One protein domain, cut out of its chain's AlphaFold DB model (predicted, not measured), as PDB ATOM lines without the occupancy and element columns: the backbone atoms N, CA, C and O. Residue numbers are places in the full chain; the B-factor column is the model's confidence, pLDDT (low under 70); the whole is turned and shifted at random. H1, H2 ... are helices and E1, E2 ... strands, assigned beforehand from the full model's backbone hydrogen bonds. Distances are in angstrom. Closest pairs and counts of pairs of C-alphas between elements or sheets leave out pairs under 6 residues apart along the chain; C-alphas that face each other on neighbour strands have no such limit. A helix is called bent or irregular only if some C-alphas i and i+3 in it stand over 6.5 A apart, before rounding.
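Overview. This is residues 446 to 554 of the 720 residues of an uncharacterized protein of Kwoniella pini CBS 10737 (UniProt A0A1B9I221). Two long helices, H4 and H5, form a helical hairpin that opens as a V, with the short helix H1 in the space between its arms. Toward the open end a small body of H2, H3 and a two-stranded sheet, E1 and E2, fills in the rest, and H6 packs on H3 at the end away from the tip of the V. The printed part has 109 residues with six named helices and two named strands, in the order E1 H1 H2 H3 E2 H4 H5 H6. The sheet is antiparallel, the class is mostly helix, and the whole is compact, with a radius of gyration of the C-alphas of 14.5 A and spans of 44 by 30 by 22 A.

Arrangement. E1, residues 446 to 448, and E2, residues 482 to 485, are antiparallel neighbours at 135 degrees; N 446 and O 484 are 2.9 A apart and N 448 and O 482 2.8 A, within hydrogen-bond range. The closest C-alphas of E2 and H3, residues 467 to 477, are those of Thr 482 and Ala 472, 5.3 A apart. Those of E1 and H4, residues 489 to 511, are Ala 446 and Ala 492, 5.0 A apart. H1, residues 453 to 459, touches H3 at a steep tilt of 43 degrees, opposite ways, closest at the C-alphas of Val 453 and Val 473, 6.6 A. H1 only just touches H4, with 3 pairs of C-alphas within 8 A, closest at Thr 455 and Ala 498, 6.8 A. H5, residues 515 to 540, touches H1 with residues 525 to 536 alone, closest at the C-alphas of Asp 454 and Ile 529, 5.2 A, at a steep tilt of 49 degrees. H4 and H5 touch as a hairpin at a shallow tilt of 26 degrees, opposite ways, closest at the C-alphas of Phe 509 and Thr 518, 6.0 A. H2, residues 461 to 465, touches H5, closest at the C-alphas of Lys 465 and Ala 540, 4.7 A. H6, residues 544 to 553, touches H3, closest at the C-alphas of Gln 470 and Trp 547, 6.9 A, and stands about perpendicular to it, only just, at 72 degrees. H4 and H6 are apart. Each O i to N i+4 pair is within hydrogen-bond range in H1, H3, H4, H5 and H6; in H2 it is 0 of 1, and 1 of 2 for O i to N i+3.

Along the chain. E1 begins at C-alpha 446, (90.620, -1.289, 40.935). H4 is 32.7 A long, H5 36.5 A, H3 15.4 A and H6 14.6 A. H2 is irregular, with C-alphas 462 and 465 7.2 A apart. H6 ends at C-alpha 553, (72.381, 13.564, 51.709).

Size, cuts and confidence. The two C-alphas farthest apart are those of Asn 512 and Ser 553, 45.6 A. The printed part has no cut, and its links between elements are tight. The mean pLDDT of the printed part is 81.1; it is under 70 at residues 510, 512 and 550 to 554.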
ATOM      1  N   ALA A 446      90.788  -1.671  42.333       82.50
ATOM      2  CA  ALA A 446      90.620  -1.289  40.935       82.50
ATOM      3  C   ALA A 446      89.819   0.009  40.804       82.50
ATOM      4  O   ALA A 446      88.985   0.339  41.646       82.50
ATOM      5  N   VAL A 447      90.064   0.759  39.728       83.19
ATOM      6  CA  VAL A 447      89.284   1.963  39.417       83.19
ATOM      7  C   VAL A 447      88.084   1.564  38.568       83.19
ATOM      8  O   VAL A 447      88.245   1.180  37.412       83.19
ATOM      9  N   VAL A 448      86.877   1.702  39.107       85.06
ATOM     10  CA  VAL A 448      85.631   1.615  38.337       85.06
ATOM     11  C   VAL A 448      85.423   2.947  37.616       85.06
ATOM     12  O   VAL A 448      85.412   4.013  38.235       85.06
ATOM     13  N   SER A 449      85.287   2.910  36.294       88.19
ATOM     14  CA  SER A 449      85.122   4.073  35.420       88.19
ATOM     15  C   SER A 449      84.201   3.740  34.248       88.19
ATOM     16  O   SER A 449      83.836   2.586  34.034       88.19
ATOM     17  N   LEU A 450      83.861   4.730  33.417       86.25
ATOM     18  CA  LEU A 450      83.076   4.474  32.206       86.25
ATOM     19  C   LEU A 450      83.740   3.436  31.273       86.25
ATOM     20  O   LEU A 450      83.050   2.814  30.469       86.25
ATOM     21  N   MET A 451      85.054   3.213  31.373       85.75
ATOM     22  CA  MET A 451      85.800   2.270  30.528       85.75
ATOM     23  C   MET A 451      85.571   0.798  30.890       85.75
ATOM     24  O   MET A 451      85.760  -0.057  30.035       85.75
ATOM     25  N   ASN A 452      85.139   0.497  32.116       90.19
ATOM     26  CA  ASN A 452      84.976  -0.877  32.608       90.19
ATOM     27  C   ASN A 452      83.683  -1.104  33.409       90.19
ATOM     28  O   ASN A 452      83.492  -2.187  33.955       90.19
ATOM     29  N   VAL A 453      82.796  -0.104  33.499       91.06
ATOM     30  CA  VAL A 453      81.556  -0.193  34.290       91.06
ATOM     31  C   VAL A 453      80.615  -1.300  33.805       91.06
ATOM     32  O   VAL A 453      79.917  -1.896  34.610       91.06
ATOM     33  N   ASP A 454      80.605  -1.626  32.514       90.00
ATOM     34  CA  ASP A 454      79.856  -2.762  31.964       90.00
ATOM     35  C   ASP A 454      80.355  -4.102  32.510       90.00
ATOM     36  O   ASP A 454      79.547  -4.904  32.982       90.00
ATOM     37  N   THR A 455      81.671  -4.321  32.491       89.31
ATOM     38  CA  THR A 455      82.305  -5.502  33.092       89.31
ATOM     39  C   THR A 455      82.085  -5.525  34.601       89.31
ATOM     40  O   THR A 455      81.725  -6.561  35.146       89.31
ATOM     41  N   PHE A 456      82.205  -4.373  35.269       91.25
ATOM     42  CA  PHE A 456      81.955  -4.270  36.704       91.25
ATOM     43  C   PHE A 456      80.521  -4.691  37.066       91.25
ATOM     44  O   PHE A 456      80.312  -5.533  37.934       91.25
ATOM     45  N   LEU A 457      79.524  -4.161  36.349       90.50
ATOM     46  CA  LEU A 457      78.114  -4.487  36.567       90.50
ATOM     47  C   LEU A 457      77.791  -5.956  36.239       90.50
ATOM     48  O   LEU A 457      76.945  -6.565  36.891       90.50
ATOM     49  N   SER A 458      78.430  -6.531  35.222       87.81
ATOM     50  CA  SER A 458      78.225  -7.934  34.845       87.81
ATOM     51  C   SER A 458      78.805  -8.888  35.887       87.81
ATOM     52  O   SER A 458      78.092  -9.735  36.430       87.81
ATOM     53  N   ASP A 459      80.089  -8.720  36.189       89.06
ATOM     54  CA  ASP A 459      80.883  -9.764  36.833       89.06
ATOM     55  C   ASP A 459      80.857  -9.638  38.362       89.06
ATOM     56  O   ASP A 459      80.995 -10.634  39.067       89.06
ATOM     57  N   TYR A 460      80.568  -8.439  38.883       90.06
ATOM     58  CA  TYR A 460      80.530  -8.140  40.320       90.06
ATOM     59  C   TYR A 460      79.111  -7.857  40.819       90.06
ATOM     60  O   TYR A 460      78.903  -7.077  41.745       90.06
ATOM     61  N   SER A 461      78.106  -8.502  40.222       86.50
ATOM     62  CA  SER A 461      76.695  -8.330  40.607       86.50
ATOM     63  C   SER A 461      76.377  -8.681  42.064       86.50
ATOM     64  O   SER A 461      75.428  -8.143  42.632       86.50
ATOM     65  N   SER A 462      77.206  -9.500  42.716       85.25
ATOM     66  CA  SER A 462      77.142  -9.752  44.163       85.25
ATOM     67  C   SER A 462      77.393  -8.493  45.006       85.25
ATOM     68  O   SER A 462      76.843  -8.377  46.101       85.25
ATOM     69  N   MET A 463      78.153  -7.522  44.487       88.19
ATOM     70  CA  MET A 463      78.425  -6.234  45.132       88.19
ATOM     71  C   MET A 463      77.285  -5.223  44.955       88.19
ATOM     72  O   MET A 463      77.363  -4.125  45.494       88.19
ATOM     73  N   ALA A 464      76.197  -5.563  44.255       87.56
ATOM     74  CA  ALA A 464      75.104  -4.625  43.992       87.56
ATOM     75  C   ALA A 464      74.430  -4.085  45.269       87.56
ATOM     76  O   ALA A 464      73.818  -3.022  45.227       87.56
ATOM     77  N   LYS A 465      74.549  -4.779  46.411       87.44
ATOM     78  CA  LYS A 465      74.048  -4.318  47.720       87.44
ATOM     79  C   LYS A 465      75.059  -3.484  48.519       87.44
ATOM     80  O   LYS A 465      74.679  -2.931  49.547       87.44
ATOM     81  N   ASP A 466      76.315  -3.404  48.081       86.50
ATOM     82  CA  ASP A 466      77.370  -2.642  48.753       86.50
ATOM     83  C   ASP A 466      77.245  -1.142  48.412       86.50
ATOM     84  O   ASP A 466      77.381  -0.764  47.242       86.50
ATOM     85  N   PRO A 467      77.027  -0.258  49.407       83.06
ATOM     86  CA  PRO A 467      76.933   1.184  49.181       83.06
ATOM     87  C   PRO A 467      78.174   1.790  48.507       83.06
ATOM     88  O   PRO A 467      78.061   2.745  47.735       83.06
ATOM     89  N   SER A 468      79.366   1.244  48.768       80.50
ATOM     90  CA  SER A 468      80.617   1.717  48.169       80.50
ATOM     91  C   SER A 468      80.701   1.373  46.677       80.50
ATOM     92  O   SER A 468      81.078   2.223  45.866       80.50
ATOM     93  N   ALA A 469      80.245   0.178  46.293       86.69
ATOM     94  CA  ALA A 469      80.154  -0.256  44.903       86.69
ATOM     95  C   ALA A 469      79.066   0.516  44.137       86.69
ATOM     96  O   ALA A 469      79.299   0.961  43.011       86.69
ATOM     97  N   GLN A 470      77.910   0.761  44.765       87.88
ATOM     98  CA  GLN A 470      76.846   1.612  44.216       87.88
ATOM     99  C   GLN A 470      77.352   3.040  43.948       87.88
ATOM    100  O   GLN A 470      77.144   3.587  42.862       87.88
ATOM    101  N   ALA A 471      78.083   3.632  44.900       82.06
ATOM    102  CA  ALA A 471      78.691   4.952  44.734       82.06
ATOM    103  C   ALA A 471      79.744   4.978  43.611       82.06
ATOM    104  O   ALA A 471      79.831   5.962  42.869       82.06
ATOM    105  N   ALA A 472      80.522   3.904  43.454       84.81
ATOM    106  CA  ALA A 472      81.515   3.780  42.392       84.81
ATOM    107  C   ALA A 472      80.877   3.682  40.997       84.81
ATOM    108  O   ALA A 472      81.303   4.397  40.091       84.81
ATOM    109  N   VAL A 473      79.810   2.889  40.833       88.06
ATOM    110  CA  VAL A 473      79.012   2.839  39.590       88.06
ATOM    111  C   VAL A 473      78.439   4.214  39.267       88.06
ATOM    112  O   VAL A 473      78.528   4.680  38.130       88.06
ATOM    113  N   LEU A 474      77.892   4.900  40.269       85.75
ATOM    114  CA  LEU A 474      77.276   6.207  40.084       85.75
ATOM    115  C   LEU A 474      78.281   7.260  39.617       85.75
ATOM    116  O   LEU A 474      78.012   8.011  38.677       85.75
ATOM    117  N   ARG A 475      79.473   7.277  40.214       79.75
ATOM    118  CA  ARG A 475      80.569   8.148  39.779       79.75
ATOM    119  C   ARG A 475      81.086   7.758  38.394       79.75
ATOM    120  O   ARG A 475      81.276   8.645  37.564       79.75
ATOM    121  N   ALA A 476      81.226   6.467  38.099       84.44
ATOM    122  CA  ALA A 476      81.674   5.983  36.794       84.44
ATOM    123  C   ALA A 476      80.737   6.419  35.655       84.44
ATOM    124  O   ALA A 476      81.208   6.882  34.614       84.44
ATOM    125  N   LEU A 477      79.418   6.359  35.872       83.81
ATOM    126  CA  LEU A 477      78.406   6.847  34.926       83.81
ATOM    127  C   LEU A 477      78.426   8.377  34.767       83.81
ATOM    128  O   LEU A 477      78.091   8.890  33.702       83.81
ATOM    129  N   GLN A 478      78.894   9.107  35.782       82.00
ATOM    130  CA  GLN A 478      79.192  10.545  35.720       82.00
ATOM    131  C   GLN A 478      80.588  10.853  35.150       82.00
ATOM    132  O   GLN A 478      81.069  11.977  35.286       82.00
ATOM    133  N   GLN A 479      81.245   9.872  34.521       80.94
ATOM    134  CA  GLN A 479      82.594   9.984  33.953       80.94
ATOM    135  C   GLN A 479      83.695  10.253  34.995       80.94
ATOM    136  O   GLN A 479      84.759  10.772  34.664       80.94
ATOM    137  N   LYS A 480      83.469   9.877  36.258       75.94
ATOM    138  CA  LYS A 480      84.440   9.988  37.353       75.94
ATOM    139  C   LYS A 480      84.894   8.598  37.795       75.94
ATOM    140  O   LYS A 480      84.092   7.806  38.283       75.94
ATOM    141  N   GLY A 481      86.183   8.303  37.642       76.81
ATOM    142  CA  GLY A 481      86.768   7.059  38.147       76.81
ATOM    143  C   GLY A 481      86.730   7.004  39.676       76.81
ATOM    144  O   GLY A 481      86.984   8.012  40.333       76.81
ATOM    145  N   THR A 482      86.400   5.849  40.250       80.38
ATOM    146  CA  THR A 482      86.405   5.633  41.706       80.38
ATOM    147  C   THR A 482      87.076   4.318  42.048       80.38
ATOM    148  O   THR A 482      86.865   3.318  41.374       80.38
ATOM    149  N   VAL A 483      87.887   4.334  43.099       81.88
ATOM    150  CA  VAL A 483      88.573   3.148  43.603       81.88
ATOM    151  C   VAL A 483      87.592   2.266  44.365       81.88
ATOM    152  O   VAL A 483      86.894   2.755  45.252       81.88
ATOM    153  N   VAL A 484      87.578   0.977  44.044       81.88
ATOM    154  CA  VAL A 484      86.858  -0.065  44.779       81.88
ATOM    155  C   VAL A 484      87.856  -1.147  45.169       81.88
ATOM    156  O   VAL A 484      88.744  -1.483  44.385       81.88
ATOM    157  N   ASP A 485      87.726  -1.669  46.385       83.62
ATOM    158  CA  ASP A 485      88.460  -2.852  46.826       83.62
ATOM    159  C   ASP A 485      87.645  -4.094  46.468       83.62
ATOM    160  O   ASP A 485      86.509  -4.239  46.913       83.62
ATOM    161  N   LEU A 486      88.209  -4.957  45.627       82.69
ATOM    162  CA  LEU A 486      87.564  -6.196  45.195       82.69
ATOM    163  C   LEU A 486      87.972  -7.376  46.085       82.69
ATOM    164  O   LEU A 486      87.493  -8.485  45.904       82.69
ATOM    165  N   GLY A 487      88.886  -7.179  47.043       77.69
ATOM    166  CA  GLY A 487      89.363  -8.248  47.928       77.69
ATOM    167  C   GLY A 487      90.221  -9.320  47.239       77.69
ATOM    168  O   GLY A 487      90.784 -10.172  47.923       77.69
ATOM    169  N   SER A 488      90.381  -9.261  45.910       79.88
ATOM    170  CA  SER A 488      91.184 -10.189  45.111       79.88
ATOM    171  C   SER A 488      92.007  -9.465  44.043       79.88
ATOM    172  O   SER A 488      91.499  -8.670  43.248       79.88
ATOM    173  N   THR A 489      93.300  -9.789  43.979       75.94
ATOM    174  CA  THR A 489      94.223  -9.280  42.950       75.94
ATOM    175  C   THR A 489      93.839  -9.749  41.545       75.94
ATOM    176  O   THR A 489      94.055  -9.039  40.561       75.94
ATOM    177  N   GLU A 490      93.264 -10.946  41.429       75.75
ATOM    178  CA  GLU A 490      92.827 -11.513  40.150       75.75
ATOM    179  C   GLU A 490      91.613 -10.761  39.594       75.75
ATOM    180  O   GLU A 490      91.557 -10.427  38.407       75.75
ATOM    181  N   GLU A 491      90.691 -10.391  40.477       79.50
ATOM    182  CA  GLU A 491      89.520  -9.588  40.148       79.50
ATOM    183  C   GLU A 491      89.916  -8.161  39.748       79.50
ATOM    184  O   GLU A 491      89.537  -7.679  38.677       79.50
ATOM    185  N   ALA A 492      90.792  -7.516  40.526       78.31
ATOM    186  CA  ALA A 492      91.320  -6.195  40.183       78.31
ATOM    187  C   ALA A 492      92.072  -6.200  38.842       78.31
ATOM    188  O   ALA A 492      91.945  -5.275  38.035       78.31
ATOM    189  N   SER A 493      92.827  -7.261  38.553       75.31
ATOM    190  CA  SER A 493      93.502  -7.454  37.266       75.31
ATOM    191  C   SER A 493      92.512  -7.593  36.105       75.31
ATOM    192  O   SER A 493      92.706  -6.979  35.053       75.31
ATOM    193  N   THR A 494      91.424  -8.341  36.295       79.56
ATOM    194  CA  THR A 494      90.384  -8.557  35.276       79.56
ATOM    195  C   THR A 494      89.681  -7.254  34.907       79.56
ATOM    196  O   THR A 494      89.576  -6.916  33.725       79.56
ATOM    197  N   LEU A 495      89.312  -6.443  35.900       81.31
ATOM    198  CA  LEU A 495      88.657  -5.157  35.661       81.31
ATOM    199  C   LEU A 495      89.589  -4.117  35.002       81.31
ATOM    200  O   LEU A 495      89.171  -3.297  34.173       81.31
ATOM    201  N   ASN A 496      90.887  -4.178  35.305       75.19
ATOM    202  CA  ASN A 496      91.900  -3.363  34.634       75.19
ATOM    203  C   ASN A 496      92.133  -3.805  33.177       75.19
ATOM    204  O   ASN A 496      92.299  -2.957  32.298       75.19
ATOM    205  N   LYS A 497      92.097  -5.114  32.886       78.69
ATOM    206  CA  LYS A 497      92.156  -5.635  31.508       78.69
ATOM    207  C   LYS A 497      90.972  -5.154  30.670       78.69
ATOM    208  O   LYS A 497      91.180  -4.765  29.524       78.69
ATOM    209  N   ALA A 498      89.768  -5.108  31.243       77.19
ATOM    210  CA  ALA A 498      88.587  -4.575  30.560       77.19
ATOM    211  C   ALA A 498      88.768  -3.105  30.135       77.19
ATOM    212  O   ALA A 498      88.457  -2.746  29.000       77.19
ATOM    213  N   SER A 499      89.373  -2.278  30.998       78.00
ATOM    214  CA  SER A 499      89.681  -0.873  30.671       78.00
ATOM    215  C   SER A 499      90.653  -0.755  29.495       78.00
ATOM    216  O   SER A 499      90.439   0.041  28.583       78.00
ATOM    217  N   LYS A 500      91.695  -1.595  29.470       75.06
ATOM    218  CA  LYS A 500      92.673  -1.622  28.370       75.06
ATOM    219  C   LYS A 500      92.054  -2.077  27.050       75.06
ATOM    220  O   LYS A 500      92.401  -1.548  25.997       75.06
ATOM    221  N   GLU A 501      91.136  -3.041  27.081       77.94
ATOM    222  CA  GLU A 501      90.441  -3.483  25.868       77.94
ATOM    223  C   GLU A 501      89.509  -2.392  25.327       77.94
ATOM    224  O   GLU A 501      89.474  -2.157  24.117       77.94
ATOM    225  N   PHE A 502      88.830  -1.653  26.211       82.06
ATOM    226  CA  PHE A 502      88.057  -0.469  25.834       82.06
ATOM    227  C   PHE A 502      88.932   0.572  25.117       82.06
ATOM    228  O   PHE A 502      88.585   1.033  24.026       82.06
ATOM    229  N   GLU A 503      90.089   0.914  25.690       75.56
ATOM    230  CA  GLU A 503      91.042   1.848  25.079       75.56
ATOM    231  C   GLU A 503      91.531   1.345  23.718       75.56
ATOM    232  O   GLU A 503      91.562   2.106  22.749       75.56
ATOM    233  N   ARG A 504      91.836   0.048  23.608       75.50
ATOM    234  CA  ARG A 504      92.277  -0.576  22.359       75.50
ATOM    235  C   ARG A 504      91.216  -0.493  21.265       75.50
ATOM    236  O   ARG A 504      91.556  -0.216  20.115       75.50
ATOM    237  N   GLN A 505      89.943  -0.712  21.592       74.75
ATOM    238  CA  GLN A 505      88.855  -0.558  20.622       74.75
ATOM    239  C   GLN A 505      88.652   0.902  20.216       74.75
ATOM    240  O   GLN A 505      88.542   1.187  19.025       74.75
ATOM    241  N   MET A 506      88.694   1.838  21.167       73.81
ATOM    242  CA  MET A 506      88.616   3.270  20.864       73.81
ATOM    243  C   MET A 506      89.773   3.746  19.973       73.81
ATOM    244  O   MET A 506      89.555   4.571  19.088       73.81
ATOM    245  N   MET A 507      90.983   3.216  20.167       70.50
ATOM    246  CA  MET A 507      92.131   3.502  19.301       70.50
ATOM    247  C   MET A 507      91.939   2.931  17.894       70.50
ATOM    248  O   MET A 507      92.126   3.668  16.933       70.50
ATOM    249  N   LYS A 508      91.450   1.690  17.747       77.62
ATOM    250  CA  LYS A 508      91.121   1.113  16.427       77.62
ATOM    251  C   LYS A 508      90.112   1.963  15.653       77.62
ATOM    252  O   LYS A 508      90.256   2.133  14.446       77.62
ATOM    253  N   PHE A 509      89.090   2.498  16.321       74.88
ATOM    254  CA  PHE A 509      88.137   3.381  15.650       74.88
ATOM    255  C   PHE A 509      88.766   4.713  15.224       74.88
ATOM    256  O   PHE A 509      88.478   5.192  14.129       74.88
ATOM    257  N   LYS A 510      89.647   5.291  16.052       67.69
ATOM    258  CA  LYS A 510      90.389   6.514  15.710       67.69
ATOM    259  C   LYS A 510      91.343   6.304  14.536       67.69
ATOM    260  O   LYS A 510      91.359   7.130  13.634       67.69
ATOM    261  N   GLU A 511      92.099   5.208  14.533       72.12
ATOM    262  CA  GLU A 511      93.035   4.850  13.456       72.12
ATOM    263  C   GLU A 511      92.325   4.650  12.110       72.12
ATOM    264  O   GLU A 511      92.876   4.991  11.069       72.12
ATOM    265  N   ASN A 512      91.091   4.143  12.131       67.31
ATOM    266  CA  ASN A 512      90.281   3.930  10.929       67.31
ATOM    267  C   ASN A 512      89.429   5.150  10.527       67.31
ATOM    268  O   ASN A 512      88.621   5.030   9.605       67.31
ATOM    269  N   GLU A 513      89.547   6.282  11.233       72.44
ATOM    270  CA  GLU A 513      88.679   7.466  11.092       72.44
ATOM    271  C   GLU A 513      87.169   7.127  11.125       72.44
ATOM    272  O   GLU A 513      86.323   7.832  10.566       72.44
ATOM    273  N   ASP A 514      86.802   6.041  11.814       78.50
ATOM    274  CA  ASP A 514      85.453   5.478  11.807       78.50
ATOM    275  C   ASP A 514      84.573   6.138  12.879       78.50
ATOM    276  O   ASP A 514      84.256   5.586  13.942       78.50
ATOM    277  N   VAL A 515      84.195   7.385  12.601       75.25
ATOM    278  CA  VAL A 515      83.365   8.211  13.489       75.25
ATOM    279  C   VAL A 515      81.984   7.584  13.709       75.25
ATOM    280  O   VAL A 515      81.453   7.629  14.821       75.25
ATOM    281  N   GLU A 516      81.394   6.983  12.674       73.00
ATOM    282  CA  GLU A 516      80.064   6.368  12.766       73.00
ATOM    283  C   GLU A 516      80.108   5.008  13.476       73.00
ATOM    284  O   GLU A 516      79.243   4.738  14.315       73.00
ATOM    285  N   GLY A 517      81.144   4.196  13.250       78.94
ATOM    286  CA  GLY A 517      81.394   2.971  14.009       78.94
ATOM    287  C   GLY A 517      81.614   3.245  15.493       78.94
ATOM    288  O   GLY A 517      80.995   2.584  16.328       78.94
ATOM    289  N   THR A 518      82.373   4.295  15.835       78.50
ATOM    290  CA  THR A 518      82.545   4.744  17.230       78.50
ATOM    291  C   THR A 518      81.201   5.070  17.878       78.50
ATOM    292  O   THR A 518      80.901   4.581  18.969       78.50
ATOM    293  N   LYS A 519      80.361   5.876  17.213       77.31
ATOM    294  CA  LYS A 519      79.038   6.265  17.734       77.31
ATOM    295  C   LYS A 519      78.118   5.061  17.901       77.31
ATOM    296  O   LYS A 519      77.431   4.955  18.918       77.31
ATOM    297  N   LEU A 520      78.081   4.165  16.913       81.38
ATOM    298  CA  LEU A 520      77.242   2.969  16.951       81.38
ATOM    299  C   LEU A 520      77.667   2.037  18.087       81.38
ATOM    300  O   LEU A 520      76.815   1.586  18.854       81.38
ATOM    301  N   TRP A 521      78.969   1.802  18.229       86.31
ATOM    302  CA  TRP A 521      79.537   0.969  19.280       86.31
ATOM    303  C   TRP A 521      79.305   1.562  20.673       86.31
ATOM    304  O   TRP A 521      78.788   0.874  21.554       86.31
ATOM    305  N   GLN A 522      79.576   2.858  20.866       83.44
ATOM    306  CA  GLN A 522      79.295   3.551  22.128       83.44
ATOM    307  C   GLN A 522      77.812   3.464  22.492       83.44
ATOM    308  O   GLN A 522      77.471   3.198  23.643       83.44
ATOM    309  N   LYS A 523      76.917   3.633  21.514       84.56
ATOM    310  CA  LYS A 523      75.476   3.510  21.728       84.56
ATOM    311  C   LYS A 523      75.077   2.093  22.148       84.56
ATOM    312  O   LYS A 523      74.354   1.950  23.129       84.56
ATOM    313  N   GLN A 524      75.549   1.063  21.446       85.00
ATOM    314  CA  GLN A 524      75.279  -0.338  21.800       85.00
ATOM    315  C   GLN A 524      75.800  -0.676  23.198       85.00
ATOM    316  O   GLN A 524      75.110  -1.335  23.974       85.00
ATOM    317  N   ARG A 525      76.984  -0.172  23.548       88.88
ATOM    318  CA  ARG A 525      77.578  -0.356  24.870       88.88
ATOM    319  C   ARG A 525      76.774   0.339  25.965       88.88
ATOM    320  O   ARG A 525      76.488  -0.287  26.976       88.88
ATOM    321  N   MET A 526      76.340   1.584  25.758       85.06
ATOM    322  CA  MET A 526      75.482   2.295  26.718       85.06
ATOM    323  C   MET A 526      74.108   1.629  26.880       85.06
ATOM    324  O   MET A 526      73.593   1.560  27.993       85.06
ATOM    325  N   GLU A 527      73.526   1.093  25.802       86.88
ATOM    326  CA  GLU A 527      72.311   0.269  25.880       86.88
ATOM    327  C   GLU A 527      72.558  -1.028  26.671       86.88
ATOM    328  O   GLU A 527      71.699  -1.447  27.448       86.88
ATOM    329  N   GLY A 528      73.733  -1.646  26.507       87.25
ATOM    330  CA  GLY A 528      74.189  -2.787  27.301       87.25
ATOM    331  C   GLY A 528      74.294  -2.448  28.787       87.25
ATOM    332  O   GLY A 528      73.619  -3.084  29.588       87.25
ATOM    333  N   ILE A 529      75.043  -1.392  29.126       88.19
ATOM    334  CA  ILE A 529      75.194  -0.862  30.491       88.19
ATOM    335  C   ILE A 529      73.827  -0.602  31.124       88.19
ATOM    336  O   ILE A 529      73.610  -0.992  32.264       88.19
ATOM    337  N   GLY A 530      72.884   0.000  30.392       86.56
ATOM    338  CA  GLY A 530      71.532   0.243  30.898       86.56
ATOM    339  C   GLY A 530      70.791  -1.040  31.291       86.56
ATOM    340  O   GLY A 530      70.108  -1.066  32.311       86.56
ATOM    341  N   LYS A 531      70.959  -2.130  30.530       89.50
ATOM    342  CA  LYS A 531      70.358  -3.434  30.858       89.50
ATOM    343  C   LYS A 531      71.012  -4.081  32.075       89.50
ATOM    344  O   LYS A 531      70.305  -4.654  32.900       89.50
ATOM    345  N   THR A 532      72.338  -4.029  32.187       89.75
ATOM    346  CA  THR A 532      73.056  -4.582  33.347       89.75
ATOM    347  C   THR A 532      72.801  -3.761  34.608       89.75
ATOM    348  O   THR A 532      72.630  -4.338  35.675       89.75
ATOM    349  N   LEU A 533      72.689  -2.437  34.478       90.31
ATOM    350  CA  LEU A 533      72.334  -1.541  35.575       90.31
ATOM    351  C   LEU A 533      70.930  -1.839  36.108       90.31
ATOM    352  O   LEU A 533      70.768  -1.937  37.315       90.31
ATOM    353  N   ALA A 534      69.944  -2.073  35.235       86.94
ATOM    354  CA  ALA A 534      68.592  -2.446  35.663       86.94
ATOM    355  C   ALA A 534      68.572  -3.750  36.485       86.94
ATOM    356  O   ALA A 534      67.873  -3.844  37.489       86.94
ATOM    357  N   LYS A 535      69.392  -4.743  36.107       88.75
ATOM    358  CA  LYS A 535      69.573  -5.966  36.912       88.75
ATOM    359  C   LYS A 535      70.226  -5.670  38.261       88.75
ATOM    360  O   LYS A 535      69.875  -6.276  39.264       88.75
ATOM    361  N   TRP A 536      71.181  -4.745  38.293       91.44
ATOM    362  CA  TRP A 536      71.798  -4.286  39.534       91.44
ATOM    363  C   TRP A 536      70.803  -3.586  40.460       91.44
ATOM    364  O   TRP A 536      70.807  -3.868  41.652       91.44
ATOM    365  N   GLU A 537      69.933  -2.724  39.927       87.62
ATOM    366  CA  GLU A 537      68.853  -2.078  40.689       87.62
ATOM    367  C   GLU A 537      67.896  -3.121  41.291       87.62
ATOM    368  O   GLU A 537      67.515  -3.015  42.458       87.62
ATOM    369  N   GLU A 538      67.574  -4.173  40.530       87.94
ATOM    370  CA  GLU A 538      66.758  -5.302  40.993       87.94
ATOM    371  C   GLU A 538      67.433  -6.069  42.145       87.94
ATOM    372  O   GLU A 538      66.804  -6.316  43.174       87.94
ATOM    373  N   ILE A 539      68.729  -6.391  42.028       88.25
ATOM    374  CA  ILE A 539      69.490  -7.101  43.076       88.25
ATOM    375  C   ILE A 539      69.677  -6.227  44.326       88.25
ATOM    376  O   ILE A 539      69.606  -6.723  45.457       88.25
ATOM    377  N   ALA A 540      69.928  -4.934  44.136       86.56
ATOM    378  CA  ALA A 540      70.115  -3.967  45.208       86.56
ATOM    379  C   ALA A 540      68.817  -3.664  45.968       86.56
ATOM    380  O   ALA A 540      68.877  -3.209  47.111       86.56
ATOM    381  N   GLY A 541      67.658  -3.885  45.338       85.31
ATOM    382  CA  GLY A 541      66.353  -3.475  45.860       85.31
ATOM    383  C   GLY A 541      66.184  -1.954  45.939       85.31
ATOM    384  O   GLY A 541      65.329  -1.475  46.677       85.31
ATOM    385  N   LYS A 542      67.027  -1.204  45.221       83.94
ATOM    386  CA  LYS A 542      67.067   0.260  45.180       83.94
ATOM    387  C   LYS A 542      67.412   0.704  43.765       83.94
ATOM    388  O   LYS A 542      68.299   0.137  43.130       83.94
ATOM    389  N   SER A 543      66.747   1.746  43.295       86.12
ATOM    390  CA  SER A 543      67.026   2.374  42.009       86.12
ATOM    391  C   SER A 543      68.281   3.250  42.060       86.12
ATOM    392  O   SER A 543      68.635   3.843  43.079       86.12
ATOM    393  N   TYR A 544      68.905   3.441  40.904       80.31
ATOM    394  CA  TYR A 544      70.011   4.364  40.678       80.31
ATOM    395  C   TYR A 544      69.690   5.795  41.149       80.31
ATOM    396  O   TYR A 544      70.565   6.518  41.634       80.31
ATOM    397  N   LYS A 545      68.421   6.220  41.040       80.56
ATOM    398  CA  LYS A 545      67.960   7.526  41.541       80.56
ATOM    399  C   LYS A 545      68.016   7.609  43.068       80.56
ATOM    400  O   LYS A 545      68.374   8.662  43.600       80.56
ATOM    401  N   GLU A 546      67.698   6.523  43.763       77.81
ATOM    402  CA  GLU A 546      67.763   6.454  45.225       77.81
ATOM    403  C   GLU A 546      69.217   6.482  45.704       77.81
ATOM    404  O   GLU A 546      69.536   7.282  46.582       77.81
ATOM    405  N   TRP A 547      70.131   5.761  45.039       76.94
ATOM    406  CA  TRP A 547      71.575   5.844  45.326       76.94
ATOM    407  C   TRP A 547      72.115   7.275  45.187       76.94
ATOM    408  O   TRP A 547      72.889   7.743  46.022       76.94
ATOM    409  N   ASN A 548      71.687   8.006  44.149       71.81
ATOM    410  CA  ASN A 548      72.096   9.399  43.922       71.81
ATOM    411  C   ASN A 548      71.594  10.346  45.019       71.81
ATOM    412  O   ASN A 548      72.261  11.323  45.361       71.81
ATOM    413  N   THR A 549      70.406  10.071  45.553       71.88
ATOM    414  CA  THR A 549      69.782  10.894  46.591       71.88
ATOM    415  C   THR A 549      70.473  10.661  47.937       71.88
ATOM    416  O   THR A 549      70.838  11.630  48.598       71.88
ATOM    417  N   GLU A 550      70.783   9.404  48.274       68.69
ATOM    418  CA  GLU A 550      71.523   9.019  49.489       68.69
ATOM    419  C   GLU A 550      72.978   9.530  49.492       68.69
ATOM    420  O   GLU A 550      73.494   9.993  50.518       68.69
ATOM    421  N   ALA A 551      73.641   9.511  48.331       62.81
ATOM    422  CA  ALA A 551      74.991  10.052  48.173       62.81
ATOM    423  C   ALA A 551      75.037  11.581  48.354       62.81
ATOM    424  O   ALA A 551      76.023  12.110  48.866       62.81
ATOM    425  N   ARG A 552      73.971  12.293  47.962       59.06
ATOM    426  CA  ARG A 552      73.839  13.748  48.145       59.06
ATOM    427  C   ARG A 552      73.479  14.133  49.579       59.06
ATOM    428  O   ARG A 552      73.948  15.162  50.042       59.06
ATOM    429  N   SER A 553      72.706  13.317  50.295       50.75
ATOM    430  CA  SER A 553      72.381  13.564  51.709       50.75
ATOM    431  C   SER A 553      73.535  13.257  52.672       50.75
ATOM    432  O   SER A 553      73.531  13.754  53.792       50.75
ATOM    433  N   SER A 554      74.526  12.465  52.247       51.16
ATOM    434  CA  SER A 554      75.688  12.091  53.073       51.16
ATOM    435  C   SER A 554      76.895  13.031  52.915       51.16
ATOM    436  O   SER A 554      77.832  12.969  53.708       51.16
TER     437      SER A 554